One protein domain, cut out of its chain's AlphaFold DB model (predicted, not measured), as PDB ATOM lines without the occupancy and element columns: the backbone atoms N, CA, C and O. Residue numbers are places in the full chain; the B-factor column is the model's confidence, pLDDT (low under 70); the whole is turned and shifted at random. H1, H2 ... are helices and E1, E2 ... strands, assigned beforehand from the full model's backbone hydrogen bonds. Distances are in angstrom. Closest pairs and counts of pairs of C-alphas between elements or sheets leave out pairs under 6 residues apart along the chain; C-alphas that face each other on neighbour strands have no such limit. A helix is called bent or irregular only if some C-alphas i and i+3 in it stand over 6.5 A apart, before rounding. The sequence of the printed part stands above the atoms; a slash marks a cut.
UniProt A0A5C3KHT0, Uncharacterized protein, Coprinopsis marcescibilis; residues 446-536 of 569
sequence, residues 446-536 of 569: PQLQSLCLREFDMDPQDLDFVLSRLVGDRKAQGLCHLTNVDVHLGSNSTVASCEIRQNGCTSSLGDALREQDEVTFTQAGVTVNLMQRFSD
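What this domain is: This is residues 446 to 536 of the 569 residues of an uncharacterized protein of Coprinopsis marcescibilis (UniProt A0A5C3KHT0). A twisted wall of four strands, E1, E2, E6 and E5, is covered on one face by the long helix H1 and, toward one end, by the short helix H3; the other face is bare. The small hairpin of E3 and E4 lies beside H3, with tiny H2 between H1 and H3. The 91 printed residues run E1 H1 E2 H2 E3 E4 H3 E5 E6, class mixed; the larger sheet is mixed, E3 and E4 antiparallel. The whole is compact, radius of gyration of the C-alphas 13.1 A, spans 37 by 29 by 21 A.

How they stand to each other: E1 (450 to 456), H1 (460 to 476) and E2 (484 to 489) form a strand-helix-strand unit, two parallel neighbour strands with a helix between, its crossover right-handed; N 453 and O 486 are 2.8 A apart. E2 is parallel to E6 (526 to 532), N 487 to O 529 2.8 A. E6 and E5 (518 to 523) form an antiparallel hairpin, N 521 to O 528 3.0 A. H1 is on this sheet, over E2 and E6, along the strands at a height of 9.5 A. H2 (494 to 497), only just irregular with C-alphas 494 and 497 6.6 A apart, touches H3 (509 to 516), closest C-alphas Ala 496 and Gly 510, 3.9 A. H1 and H3 are on the same face, making two layers, helices on one face of a sheet. E3 (499 to 502) and E4 (505 to 508) form a hairpin, N 500 to O 507 2.9 A. Every O i to N i+4 pair is within hydrogen-bond range in H3, 11 of 13 in H1; H2 is too short for one.

Where its parts are: E1 begins at C-alpha 450 (31.732, -20.822, -25.675); H1 spans 22.8 A; E6, 19.5 A, ends at C-alpha 532 (28.264, -2.594, -25.788).

The domain as a whole: The C-alphas of Gly 478 and Asp 536, the farthest apart, are 40.7 A apart. The printed part has no cut and no long link. Residues 534 to 536 are under pLDDT 70.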
ATOM      1  N   PRO A 446      40.675 -27.992 -24.089       94.75
ATOM      2  CA  PRO A 446      40.524 -28.549 -25.433       94.75
ATOM      3  C   PRO A 446      39.057 -28.646 -25.881       94.75
ATOM      4  O   PRO A 446      38.793 -28.590 -27.074       94.75
ATOM      5  N   GLN A 447      38.096 -28.742 -24.953       95.75
ATOM      6  CA  GLN A 447      36.660 -28.850 -25.253       95.75
ATOM      7  C   GLN A 447      35.901 -27.511 -25.265       95.75
ATOM      8  O   GLN A 447      34.675 -27.525 -25.379       95.75
ATOM      9  N   LEU A 448      36.595 -26.369 -25.169       96.69
ATOM     10  CA  LEU A 448      35.955 -25.055 -25.072       96.69
ATOM     11  C   LEU A 448      35.127 -24.740 -26.327       96.69
ATOM     12  O   LEU A 448      35.677 -24.704 -27.427       96.69
ATOM     13  N   GLN A 449      33.827 -24.489 -26.142       96.88
ATOM     14  CA  GLN A 449      32.846 -24.171 -27.189       96.88
ATOM     15  C   GLN A 449      32.371 -22.720 -27.128       96.88
ATOM     16  O   GLN A 449      32.174 -22.097 -28.170       96.88
ATOM     17  N   SER A 450      32.214 -22.180 -25.921       97.44
ATOM     18  CA  SER A 450      31.732 -20.822 -25.675       97.44
ATOM     19  C   SER A 450      32.711 -20.071 -24.785       97.44
ATOM     20  O   SER A 450      33.079 -20.569 -23.719       97.44
ATOM     21  N   LEU A 451      33.116 -18.878 -25.214       97.00
ATOM     22  CA  LEU A 451      33.906 -17.940 -24.420       97.00
ATOM     23  C   LEU A 451      33.125 -16.634 -24.274       97.00
ATOM     24  O   LEU A 451      32.803 -16.013 -25.278       97.00
ATOM     25  N   CYS A 452      32.850 -16.212 -23.045       97.56
ATOM     26  CA  CYS A 452      32.197 -14.941 -22.754       97.56
ATOM     27  C   CYS A 452      33.165 -14.034 -21.983       97.56
ATOM     28  O   CYS A 452      33.663 -14.413 -20.923       97.56
ATOM     29  N   LEU A 453      33.456 -12.858 -22.528       96.69
ATOM     30  CA  LEU A 453      34.321 -11.838 -21.945       96.69
ATOM     31  C   LEU A 453      33.446 -10.636 -21.589       96.69
ATOM     32  O   LEU A 453      32.981  -9.940 -22.486       96.69
ATOM     33  N   ARG A 454      33.188 -10.401 -20.301       95.75
ATOM     34  CA  ARG A 454      32.339  -9.299 -19.824       95.75
ATOM     35  C   ARG A 454      33.154  -8.188 -19.185       95.75
ATOM     36  O   ARG A 454      34.100  -8.477 -18.461       95.75
ATOM     37  N   GLU A 455      32.758  -6.941 -19.432       92.25
ATOM     38  CA  GLU A 455      33.306  -5.757 -18.751       92.25
ATOM     39  C   GLU A 455      34.833  -5.659 -18.881       92.25
ATOM     40  O   GLU A 455      35.547  -5.320 -17.945       92.25
ATOM     41  N   PHE A 456      35.357  -5.997 -20.062       93.00
ATOM     42  CA  PHE A 456      36.774  -5.806 -20.348       93.00
ATOM     43  C   PHE A 456      37.004  -4.407 -20.909       93.00
ATOM     44  O   PHE A 456      36.450  -4.037 -21.951       93.00
ATOM     45  N   ASP A 457      37.914  -3.676 -20.277       91.31
ATOM     46  CA  ASP A 457      38.511  -2.469 -20.838       91.31
ATOM     47  C   ASP A 457      39.532  -2.863 -21.914       91.31
ATOM     48  O   ASP A 457      40.742  -2.889 -21.692       91.31
ATOM     49  N   MET A 458      39.021  -3.246 -23.088       93.81
ATOM     50  CA  MET A 458      39.847  -3.652 -24.227       93.81
ATOM     51  C   MET A 458      40.382  -2.440 -24.989       93.81
ATOM     52  O   MET A 458      39.668  -1.448 -25.196       93.81
ATOM     53  N   ASP A 459      41.616  -2.559 -25.475       94.81
ATOM     54  CA  ASP A 459      42.155  -1.718 -26.540       94.81
ATOM     55  C   ASP A 459      42.038  -2.412 -27.924       94.81
ATOM     56  O   ASP A 459      41.645  -3.582 -28.019       94.81
ATOM     57  N   PRO A 460      42.338  -1.723 -29.042       93.25
ATOM     58  CA  PRO A 460      42.285  -2.339 -30.369       93.25
ATOM     59  C   PRO A 460      43.202  -3.561 -30.558       93.25
ATOM     60  O   PRO A 460      42.899  -4.417 -31.390       93.25
ATOM     61  N   GLN A 461      44.323  -3.650 -29.832       94.06
ATOM     62  CA  GLN A 461      45.251  -4.785 -29.909       94.06
ATOM     63  C   GLN A 461      44.696  -5.998 -29.166       94.06
ATOM     64  O   GLN A 461      44.862  -7.124 -29.634       94.06
ATOM     65  N   ASP A 462      44.011  -5.778 -28.047       95.12
ATOM     66  CA  ASP A 462      43.312  -6.821 -27.302       95.12
ATOM     67  C   ASP A 462      42.170  -7.419 -28.123       95.12
ATOM     68  O   ASP A 462      42.042  -8.645 -28.202       95.12
ATOM     69  N   LEU A 463      41.384  -6.576 -28.806       93.50
ATOM     70  CA  LEU A 463      40.354  -7.072 -29.714       93.50
ATOM     71  C   LEU A 463      40.983  -7.874 -30.867       93.50
ATOM     72  O   LEU A 463      40.545  -8.993 -31.134       93.50
ATOM     73  N   ASP A 464      42.030  -7.362 -31.526       93.19
ATOM     74  CA  ASP A 464      42.731  -8.120 -32.575       93.19
ATOM     75  C   ASP A 464      43.299  -9.443 -32.039       93.19
ATOM     76  O   ASP A 464      43.210 -10.478 -32.702       93.19
ATOM     77  N   PHE A 465      43.814  -9.460 -30.811       94.44
ATOM     78  CA  PHE A 465      44.255 -10.687 -30.163       94.44
ATOM     79  C   PHE A 465      43.114 -11.710 -30.053       94.44
ATOM     80  O   PHE A 465      43.302 -12.860 -30.458       94.44
ATOM     81  N   VAL A 466      41.935 -11.314 -29.561       93.44
ATOM     82  CA  VAL A 466      40.772 -12.210 -29.429       93.44
ATOM     83  C   VAL A 466      40.297 -12.705 -30.800       93.44
ATOM     84  O   VAL A 466      40.100 -13.906 -30.993       93.44
ATOM     85  N   LEU A 467      40.151 -11.804 -31.773       89.38
ATOM     86  CA  LEU A 467      39.579 -12.131 -33.084       89.38
ATOM     87  C   LEU A 467      40.544 -12.909 -33.981       89.38
ATOM     88  O   LEU A 467      40.154 -13.871 -34.647       89.38
ATOM     89  N   SER A 468      41.801 -12.486 -34.032       89.81
ATOM     90  CA  SER A 468      42.782 -12.998 -34.986       89.81
ATOM     91  C   SER A 468      43.601 -14.128 -34.375       89.81
ATOM     92  O   SER A 468      43.686 -15.213 -34.955       89.81
ATOM     93  N   ARG A 469      44.198 -13.897 -33.201       92.06
ATOM     94  CA  ARG A 469      45.188 -14.817 -32.623       92.06
ATOM     95  C   ARG A 469      44.542 -15.945 -31.839       92.06
ATOM     96  O   ARG A 469      44.819 -17.100 -32.130       92.06
ATOM     97  N   LEU A 470      43.642 -15.645 -30.905       92.81
ATOM     98  CA  LEU A 470      43.014 -16.667 -30.069       92.81
ATOM     99  C   LEU A 470      42.239 -17.688 -30.917       92.81
ATOM    100  O   LEU A 470      42.464 -18.894 -30.809       92.81
ATOM    101  N   VAL A 471      41.363 -17.204 -31.800       90.50
ATOM    102  CA  VAL A 471      40.579 -18.062 -32.699       90.50
ATOM    103  C   VAL A 471      41.474 -18.754 -33.736       90.50
ATOM    104  O   VAL A 471      41.335 -19.959 -33.976       90.50
ATOM    105  N   GLY A 472      42.402 -18.009 -34.347       90.56
ATOM    106  CA  GLY A 472      43.293 -18.514 -35.394       90.56
ATOM    107  C   GLY A 472      44.246 -19.602 -34.902       90.56
ATOM    108  O   GLY A 472      44.308 -20.675 -35.508       90.56
ATOM    109  N   ASP A 473      44.929 -19.367 -33.782       89.94
ATOM    110  CA  ASP A 473      45.935 -20.276 -33.223       89.94
ATOM    111  C   ASP A 473      45.289 -21.572 -32.723       89.94
ATOM    112  O   ASP A 473      45.779 -22.665 -33.018       89.94
ATOM    113  N   ARG A 474      44.131 -21.485 -32.050       90.94
ATOM    114  CA  ARG A 474      43.380 -22.681 -31.629       90.94
ATOM    115  C   ARG A 474      42.942 -23.514 -32.833       90.94
ATOM    116  O   ARG A 474      43.038 -24.743 -32.804       90.94
ATOM    117  N   LYS A 475      42.489 -22.868 -33.915       89.19
ATOM    118  CA  LYS A 475      42.099 -23.560 -35.154       89.19
ATOM    119  C   LYS A 475      43.291 -24.211 -35.850       89.19
ATOM    120  O   LYS A 475      43.170 -25.349 -36.302       89.19
ATOM    121  N   ALA A 476      44.431 -23.524 -35.917       88.88
ATOM    122  CA  ALA A 476      45.651 -24.040 -36.535       88.88
ATOM    123  C   ALA A 476      46.164 -25.319 -35.848       88.88
ATOM    124  O   ALA A 476      46.733 -26.184 -36.509       88.88
ATOM    125  N   GLN A 477      45.905 -25.470 -34.548       87.25
ATOM    126  CA  GLN A 477      46.278 -26.655 -33.775       87.25
ATOM    127  C   GLN A 477      45.300 -27.834 -33.920       87.25
ATOM    128  O   GLN A 477      45.532 -28.892 -33.344       87.25
ATOM    129  N   GLY A 478      44.218 -27.693 -34.699       79.00
ATOM    130  CA  GLY A 478      43.303 -28.796 -35.021       79.00
ATOM    131  C   GLY A 478      42.399 -29.255 -33.870       79.00
ATOM    132  O   GLY A 478      41.735 -30.279 -34.002       79.00
ATOM    133  N   LEU A 479      42.353 -28.501 -32.768       70.56
ATOM    134  CA  LEU A 479      41.594 -28.818 -31.547       70.56
ATOM    135  C   LEU A 479      40.562 -27.730 -31.194       70.56
ATOM    136  O   LEU A 479      40.114 -27.625 -30.056       70.56
ATOM    137  N   CYS A 480      40.192 -26.879 -32.153       73.00
ATOM    138  CA  CYS A 480      39.258 -25.785 -31.900       73.00
ATOM    139  C   CYS A 480      37.805 -26.263 -31.973       73.00
ATOM    140  O   CYS A 480      37.254 -26.423 -33.062       73.00
ATOM    141  N   HIS A 481      37.188 -26.453 -30.808       90.88
ATOM    142  CA  HIS A 481      35.738 -26.608 -30.662       90.88
ATOM    143  C   HIS A 481      35.012 -25.279 -30.414       90.88
ATOM    144  O   HIS A 481      33.795 -25.289 -30.256       90.88
ATOM    145  N   LEU A 482      35.737 -24.156 -30.391       95.12
ATOM    146  CA  LEU A 482      35.185 -22.839 -30.091       95.12
ATOM    147  C   LEU A 482      34.220 -22.437 -31.207       95.12
ATOM    148  O   LEU A 482      34.633 -22.291 -32.356       95.12
ATOM    149  N   THR A 483      32.942 -22.289 -30.875       96.00
ATOM    150  CA  THR A 483      31.886 -21.897 -31.814       96.00
ATOM    151  C   THR A 483      31.415 -20.476 -31.579       96.00
ATOM    152  O   THR A 483      31.072 -19.810 -32.552       96.00
ATOM    153  N   ASN A 484      31.432 -20.016 -30.325       96.44
ATOM    154  CA  ASN A 484      30.903 -18.715 -29.931       96.44
ATOM    155  C   ASN A 484      31.912 -17.956 -29.063       96.44
ATOM    156  O   ASN A 484      32.504 -18.527 -28.140       96.44
ATOM    157  N   VAL A 485      32.087 -16.672 -29.364       95.50
ATOM    158  CA  VAL A 485      32.840 -15.721 -28.548       95.50
ATOM    159  C   VAL A 485      31.977 -14.483 -28.346       95.50
ATOM    160  O   VAL A 485      31.733 -13.742 -29.295       95.50
ATOM    161  N   ASP A 486      31.545 -14.260 -27.115       96.00
ATOM    162  CA  ASP A 486      30.754 -13.096 -26.732       96.00
ATOM    163  C   ASP A 486      31.668 -12.108 -26.008       96.00
ATOM    164  O   ASP A 486      32.337 -12.472 -25.041       96.00
ATOM    165  N   VAL A 487      31.727 -10.865 -26.475       94.81
ATOM    166  CA  VAL A 487      32.545  -9.805 -25.877       94.81
ATOM    167  C   VAL A 487      31.635  -8.642 -25.522       94.81
ATOM    168  O   VAL A 487      31.119  -7.959 -26.404       94.81
ATOM    169  N   HIS A 488      31.469  -8.401 -24.227       93.25
ATOM    170  CA  HIS A 488      30.808  -7.216 -23.704       93.25
ATOM    171  C   HIS A 488      31.878  -6.192 -23.328       93.25
ATOM    172  O   HIS A 488      32.656  -6.403 -22.392       93.25
ATOM    173  N   LEU A 489      31.936  -5.102 -24.088       91.44
ATOM    174  CA  LEU A 489      32.925  -4.045 -23.896       91.44
ATOM    175  C   LEU A 489      32.616  -3.246 -22.624       91.44
ATOM    176  O   LEU A 489      31.467  -2.862 -22.401       91.44
ATOM    177  N   GLY A 490      33.648  -2.990 -21.816       87.81
ATOM    178  CA  GLY A 490      33.568  -2.092 -20.664       87.81
ATOM    179  C   GLY A 490      33.376  -0.631 -21.079       87.81
ATOM    180  O   GLY A 490      33.662  -0.239 -22.217       87.81
ATOM    181  N   SER A 491      32.912   0.196 -20.142       86.31
ATOM    182  CA  SER A 491      32.636   1.621 -20.369       86.31
ATOM    183  C   SER A 491      33.879   2.427 -20.772       86.31
ATOM    184  O   SER A 491      33.745   3.418 -21.493       86.31
ATOM    185  N   ASN A 492      35.088   1.983 -20.399       86.12
ATOM    186  CA  ASN A 492      36.345   2.650 -20.761       86.12
ATOM    187  C   ASN A 492      37.006   2.076 -22.028       86.12
ATOM    188  O   ASN A 492      38.130   2.456 -22.371       86.12
ATOM    189  N   SER A 493      36.340   1.167 -22.745       86.88
ATOM    190  CA  SER A 493      36.912   0.532 -23.931       86.88
ATOM    191  C   SER A 493      37.139   1.529 -25.080       86.88
ATOM    192  O   SER A 493      36.251   2.279 -25.485       86.88
ATOM    193  N   THR A 494      38.339   1.510 -25.673       89.06
ATOM    194  CA  THR A 494      38.730   2.425 -26.775       89.06
ATOM    195  C   THR A 494      38.432   1.867 -28.174       89.06
ATOM    196  O   THR A 494      38.730   2.489 -29.203       89.06
ATOM    197  N   VAL A 495      37.789   0.699 -28.221       86.06
ATOM    198  CA  VAL A 495      37.543  -0.098 -29.432       86.06
ATOM    199  C   VAL A 495      36.455   0.519 -30.323       86.06
ATOM    200  O   VAL A 495      36.348   0.180 -31.497       86.06
ATOM    201  N   ALA A 496      35.713   1.519 -29.834       82.00
ATOM    202  CA  ALA A 496      34.746   2.275 -30.636       82.00
ATOM    203  C   ALA A 496      35.350   2.863 -31.932       82.00
ATOM    204  O   ALA A 496      34.639   3.054 -32.916       82.00
ATOM    205  N   SER A 497      36.664   3.118 -31.944       83.31
ATOM    206  CA  SER A 497      37.398   3.640 -33.104       83.31
ATOM    207  C   SER A 497      37.829   2.582 -34.132       83.31
ATOM    208  O   SER A 497      38.292   2.947 -35.212       83.31
ATOM    209  N   CYS A 498      37.695   1.286 -33.831       86.81
ATOM    210  CA  CYS A 498      38.083   0.215 -34.745       86.81
ATOM    211  C   CYS A 498      37.192   0.209 -35.991       86.81
ATOM    212  O   CYS A 498      35.970   0.270 -35.890       86.81
ATOM    213  N   GLU A 499      37.793   0.101 -37.176       87.69
ATOM    214  CA  GLU A 499      37.039  -0.069 -38.419       87.69
ATOM    215  C   GLU A 499      36.580  -1.522 -38.563       87.69
ATOM    216  O   GLU A 499      37.397  -2.445 -38.569       87.69
ATOM    217  N   ILE A 500      35.278  -1.722 -38.751       87.56
ATOM    218  CA  ILE A 500      34.704  -3.015 -39.118       87.56
ATOM    219  C   ILE A 500      34.192  -2.974 -40.553       87.56
ATOM    220  O   ILE A 500      33.704  -1.955 -41.042       87.56
ATOM    221  N   ARG A 501      34.312  -4.104 -41.253       82.88
ATOM    222  CA  ARG A 501      33.769  -4.271 -42.604       82.88
ATOM    223  C   ARG A 501      32.620  -5.262 -42.580       82.88
ATOM    224  O   ARG A 501      32.855  -6.466 -42.518       82.88
ATOM    225  N   GLN A 502      31.394  -4.763 -42.697       82.00
ATOM    226  CA  GLN A 502      30.184  -5.581 -42.747       82.00
ATOM    227  C   GLN A 502      29.454  -5.319 -44.067       82.00
ATOM    228  O   GLN A 502      29.228  -4.177 -44.458       82.00
ATOM    229  N   ASN A 503      29.125  -6.383 -44.807       84.50
ATOM    230  CA  ASN A 503      28.408  -6.293 -46.090       84.50
ATOM    231  C   ASN A 503      29.059  -5.353 -47.131       84.50
ATOM    232  O   ASN A 503      28.377  -4.749 -47.955       84.50
ATOM    233  N   GLY A 504      30.390  -5.224 -47.101       85.44
ATOM    234  CA  GLY A 504      31.144  -4.350 -48.006       85.44
ATOM    235  C   GLY A 504      31.121  -2.860 -47.640       85.44
ATOM    236  O   GLY A 504      31.753  -2.073 -48.342       85.44
ATOM    237  N   CYS A 505      30.448  -2.476 -46.552       85.69
ATOM    238  CA  CYS A 505      30.550  -1.148 -45.958       85.69
ATOM    239  C   CYS A 505      31.614  -1.161 -44.852       85.69
ATOM    240  O   CYS A 505      31.697  -2.127 -44.093       85.69
ATOM    241  N   THR A 506      32.435  -0.114 -44.784       88.19
ATOM    242  CA  THR A 506      33.340   0.116 -43.653       88.19
ATOM    243  C   THR A 506      32.674   1.134 -42.740       88.19
ATOM    244  O   THR A 506      32.435   2.262 -43.170       88.19
ATOM    245  N   SER A 507      32.383   0.748 -41.505       90.31
ATOM    246  CA  SER A 507      31.903   1.641 -40.448       90.31
ATOM    247  C   SER A 507      32.840   1.545 -39.249       90.31
ATOM    248  O   SER A 507      33.609   0.586 -39.127       90.31
ATOM    249  N   SER A 508      32.812   2.542 -38.364       91.00
ATOM    250  CA  SER A 508      33.443   2.363 -37.057       91.00
ATOM    251  C   SER A 508      32.615   1.368 -36.233       91.00
ATOM    252  O   SER A 508      31.392   1.290 -36.386       91.00
ATOM    253  N   LEU A 509      33.272   0.587 -35.378       89.69
ATOM    254  CA  LEU A 509      32.607  -0.356 -34.482       89.69
ATOM    255  C   LEU A 509      31.648   0.381 -33.541       89.69
ATOM    256  O   LEU A 509      30.544  -0.098 -33.305       89.69
ATOM    257  N   GLY A 510      32.045   1.559 -33.051       86.81
ATOM    258  CA  GLY A 510      31.204   2.378 -32.181       86.81
ATOM    259  C   GLY A 510      29.925   2.856 -32.867       86.81
ATOM    260  O   GLY A 510      28.871   2.858 -32.239       86.81
ATOM    261  N   ASP A 511      29.986   3.224 -34.150       89.06
ATOM    262  CA  ASP A 511      28.779   3.612 -34.892       89.06
ATOM    263  C   ASP A 511      27.854   2.411 -35.116       89.06
ATOM    264  O   ASP A 511      26.647   2.534 -34.943       89.06
ATOM    265  N   ALA A 512      28.410   1.234 -35.423       89.56
ATOM    266  CA  ALA A 512      27.613   0.023 -35.605       89.56
ATOM    267  C   ALA A 512      26.939  -0.450 -34.305       89.56
ATOM    268  O   ALA A 512      25.768  -0.821 -34.327       89.56
ATOM    269  N   LEU A 513      27.648  -0.390 -33.171       90.00
ATOM    270  CA  LEU A 513      27.098  -0.758 -31.861       90.00
ATOM    271  C   LEU A 513      25.980   0.192 -31.419       90.00
ATOM    272  O   LEU A 513      24.984  -0.264 -30.878       90.00
ATOM    273  N   ARG A 514      26.083   1.493 -31.719       89.19
ATOM    274  CA  ARG A 514      24.994   2.455 -31.465       89.19
ATOM    275  C   ARG A 514      23.744   2.210 -32.309       89.19
ATOM    276  O   ARG A 514      22.676   2.692 -31.949       89.19
ATOM    277  N   GLU A 515      23.880   1.562 -33.465       91.38
ATOM    278  CA  GLU A 515      22.757   1.296 -34.367       91.38
ATOM    279  C   GLU A 515      22.049  -0.035 -34.080       91.38
ATOM    280  O   GLU A 515      20.859  -0.143 -34.375       91.38
ATOM    281  N   GLN A 516      22.763  -1.051 -33.577       88.31
ATOM    282  CA  GLN A 516      22.255  -2.429 -33.485       88.31
ATOM    283  C   GLN A 516      22.328  -3.051 -32.081       88.31
ATOM    284  O   GLN A 516      21.841  -4.169 -31.932       88.31
ATOM    285  N   ASP A 517      22.917  -2.367 -31.088       88.19
ATOM    286  CA  ASP A 517      23.267  -2.834 -29.725       88.19
ATOM    287  C   ASP A 517      24.253  -4.026 -29.686       88.19
ATOM    288  O   ASP A 517      25.131  -4.116 -28.821       88.19
ATOM    289  N   GLU A 518      24.178  -4.900 -30.686       93.88
ATOM    290  CA  GLU A 518      25.001  -6.076 -30.913       93.88
ATOM    291  C   GLU A 518      25.526  -6.091 -32.357       93.88
ATOM    292  O   GLU A 518      24.788  -5.906 -33.326       93.88
ATOM    293  N   VAL A 519      26.823  -6.358 -32.515       93.44
ATOM    294  CA  VAL A 519      27.460  -6.586 -33.814       93.44
ATOM    295  C   VAL A 519      27.954  -8.026 -33.883       93.44
ATOM    296  O   VAL A 519      28.952  -8.390 -33.257       93.44
ATOM    297  N   THR A 520      27.288  -8.837 -34.704       93.69
ATOM    298  CA  THR A 520      27.668 -10.232 -34.955       93.69
ATOM    299  C   THR A 520      28.443 -10.379 -36.264       93.69
ATOM    300  O   THR A 520      28.013  -9.919 -37.329       93.69
ATOM    301  N   PHE A 521      29.561 -11.102 -36.226       92.81
ATOM    302  CA  PHE A 521      30.277 -11.540 -37.427       92.81
ATOM    303  C   PHE A 521      30.914 -12.919 -37.243       92.81
ATOM    304  O   PHE A 521      31.024 -13.443 -36.140       92.81
ATOM    305  N   THR A 522      31.327 -13.543 -38.346       90.69
ATOM    306  CA  THR A 522      31.962 -14.866 -38.322       90.69
ATOM    307  C   THR A 522      33.441 -14.752 -38.666       90.69
ATOM    308  O   THR A 522      33.787 -14.335 -39.771       90.69
ATOM    309  N   GLN A 523      34.314 -15.194 -37.761       88.31
ATOM    310  CA  GLN A 523      35.764 -15.204 -37.944       88.31
ATOM    311  C   GLN A 523      36.291 -16.636 -37.873       88.31
ATOM    312  O   GLN A 523      36.099 -17.349 -36.895       88.31
ATOM    313  N   ALA A 524      36.924 -17.100 -38.954       87.00
ATOM    314  CA  ALA A 524      37.419 -18.475 -39.090       87.00
ATOM    315  C   ALA A 524      36.383 -19.588 -38.784       87.00
ATOM    316  O   ALA A 524      36.776 -20.721 -38.498       87.00
ATOM    317  N   GLY A 525      35.084 -19.309 -38.930       87.19
ATOM    318  CA  GLY A 525      33.986 -20.238 -38.628       87.19
ATOM    319  C   GLY A 525      33.449 -20.155 -37.195       87.19
ATOM    320  O   GLY A 525      32.549 -20.915 -36.862       87.19
ATOM    321  N   VAL A 526      33.984 -19.243 -36.380       90.56
ATOM    322  CA  VAL A 526      33.512 -18.918 -35.029       90.56
ATOM    323  C   VAL A 526      32.616 -17.689 -35.108       90.56
ATOM    324  O   VAL A 526      32.980 -16.709 -35.763       90.56
ATOM    325  N   THR A 527      31.449 -17.743 -34.477       94.12
ATOM    326  CA  THR A 527      30.564 -16.587 -34.323       94.12
ATOM    327  C   THR A 527      31.114 -15.706 -33.214       94.12
ATOM    328  O   THR A 527      31.337 -16.181 -32.102       94.12
ATOM    329  N   VAL A 528      31.351 -14.439 -33.528       92.88
ATOM    330  CA  VAL A 528      31.752 -13.431 -32.556       92.88
ATOM    331  C   VAL A 528      30.628 -12.422 -32.422       92.88
ATOM    332  O   VAL A 528      30.238 -11.813 -33.421       92.88
ATOM    333  N   ASN A 529      30.141 -12.249 -31.197       94.88
ATOM    334  CA  ASN A 529      29.152 -11.244 -30.842       94.88
ATOM    335  C   ASN A 529      29.844 -10.161 -30.018       94.88
ATOM    336  O   ASN A 529      30.396 -10.436 -28.952       94.88
ATOM    337  N   LEU A 530      29.845  -8.935 -30.530       93.75
ATOM    338  CA  LEU A 530      30.309  -7.766 -29.797       93.75
ATOM    339  C   LEU A 530      29.089  -7.013 -29.285       93.75
ATOM    340  O   LEU A 530      28.238  -6.621 -30.078       93.75
ATOM    341  N   MET A 531      29.025  -6.799 -27.980       92.56
ATOM    342  CA  MET A 531      27.963  -6.045 -27.325       92.56
ATOM    343  C   MET A 531      28.585  -4.871 -26.580       92.56
ATOM    344  O   MET A 531      29.611  -5.015 -25.908       92.56
ATOM    345  N   GLN A 532      27.963  -3.703 -26.680       88.38
ATOM    346  CA  GLN A 532      28.264  -2.594 -25.788       88.38
ATOM    347  C   GLN A 532      27.155  -2.553 -24.754       88.38
ATOM    348  O   GLN A 532      26.010  -2.275 -25.091       88.38
ATOM    349  N   ARG A 533      27.487  -2.865 -23.499       77.38
ATOM    350  CA  ARG A 533      26.534  -2.654 -22.415       77.38
ATOM    351  C   ARG A 533      26.464  -1.142 -22.229       77.38
ATOM    352  O   ARG A 533      27.390  -0.533 -21.694       77.38
ATOM    353  N   PHE A 534      25.420  -0.523 -22.759       68.06
ATOM    354  CA  PHE A 534      24.992   0.745 -22.201       68.06
ATOM    355  C   PHE A 534      24.548   0.405 -20.784       68.06
ATOM    356  O   PHE A 534      23.846  -0.583 -20.576       68.06
ATOM    357  N   SER A 535      25.096   1.108 -19.799       58.03
ATOM    358  CA  SER A 535      24.630   1.009 -18.426       58.03
ATOM    359  C   SER A 535      23.194   1.521 -18.418       58.03
ATOM    360  O   SER A 535      22.950   2.706 -18.196       58.03
ATOM    361  N   ASP A 536      22.248   0.651 -18.751       46.62
ATOM    362  CA  ASP A 536      20.842   0.871 -18.483       46.62
ATOM    363  C   ASP A 536      20.702   0.717 -16.968       46.62
ATOM    364  O   ASP A 536      20.273  -0.316 -16.463       46.62
TER     365      ASP A 536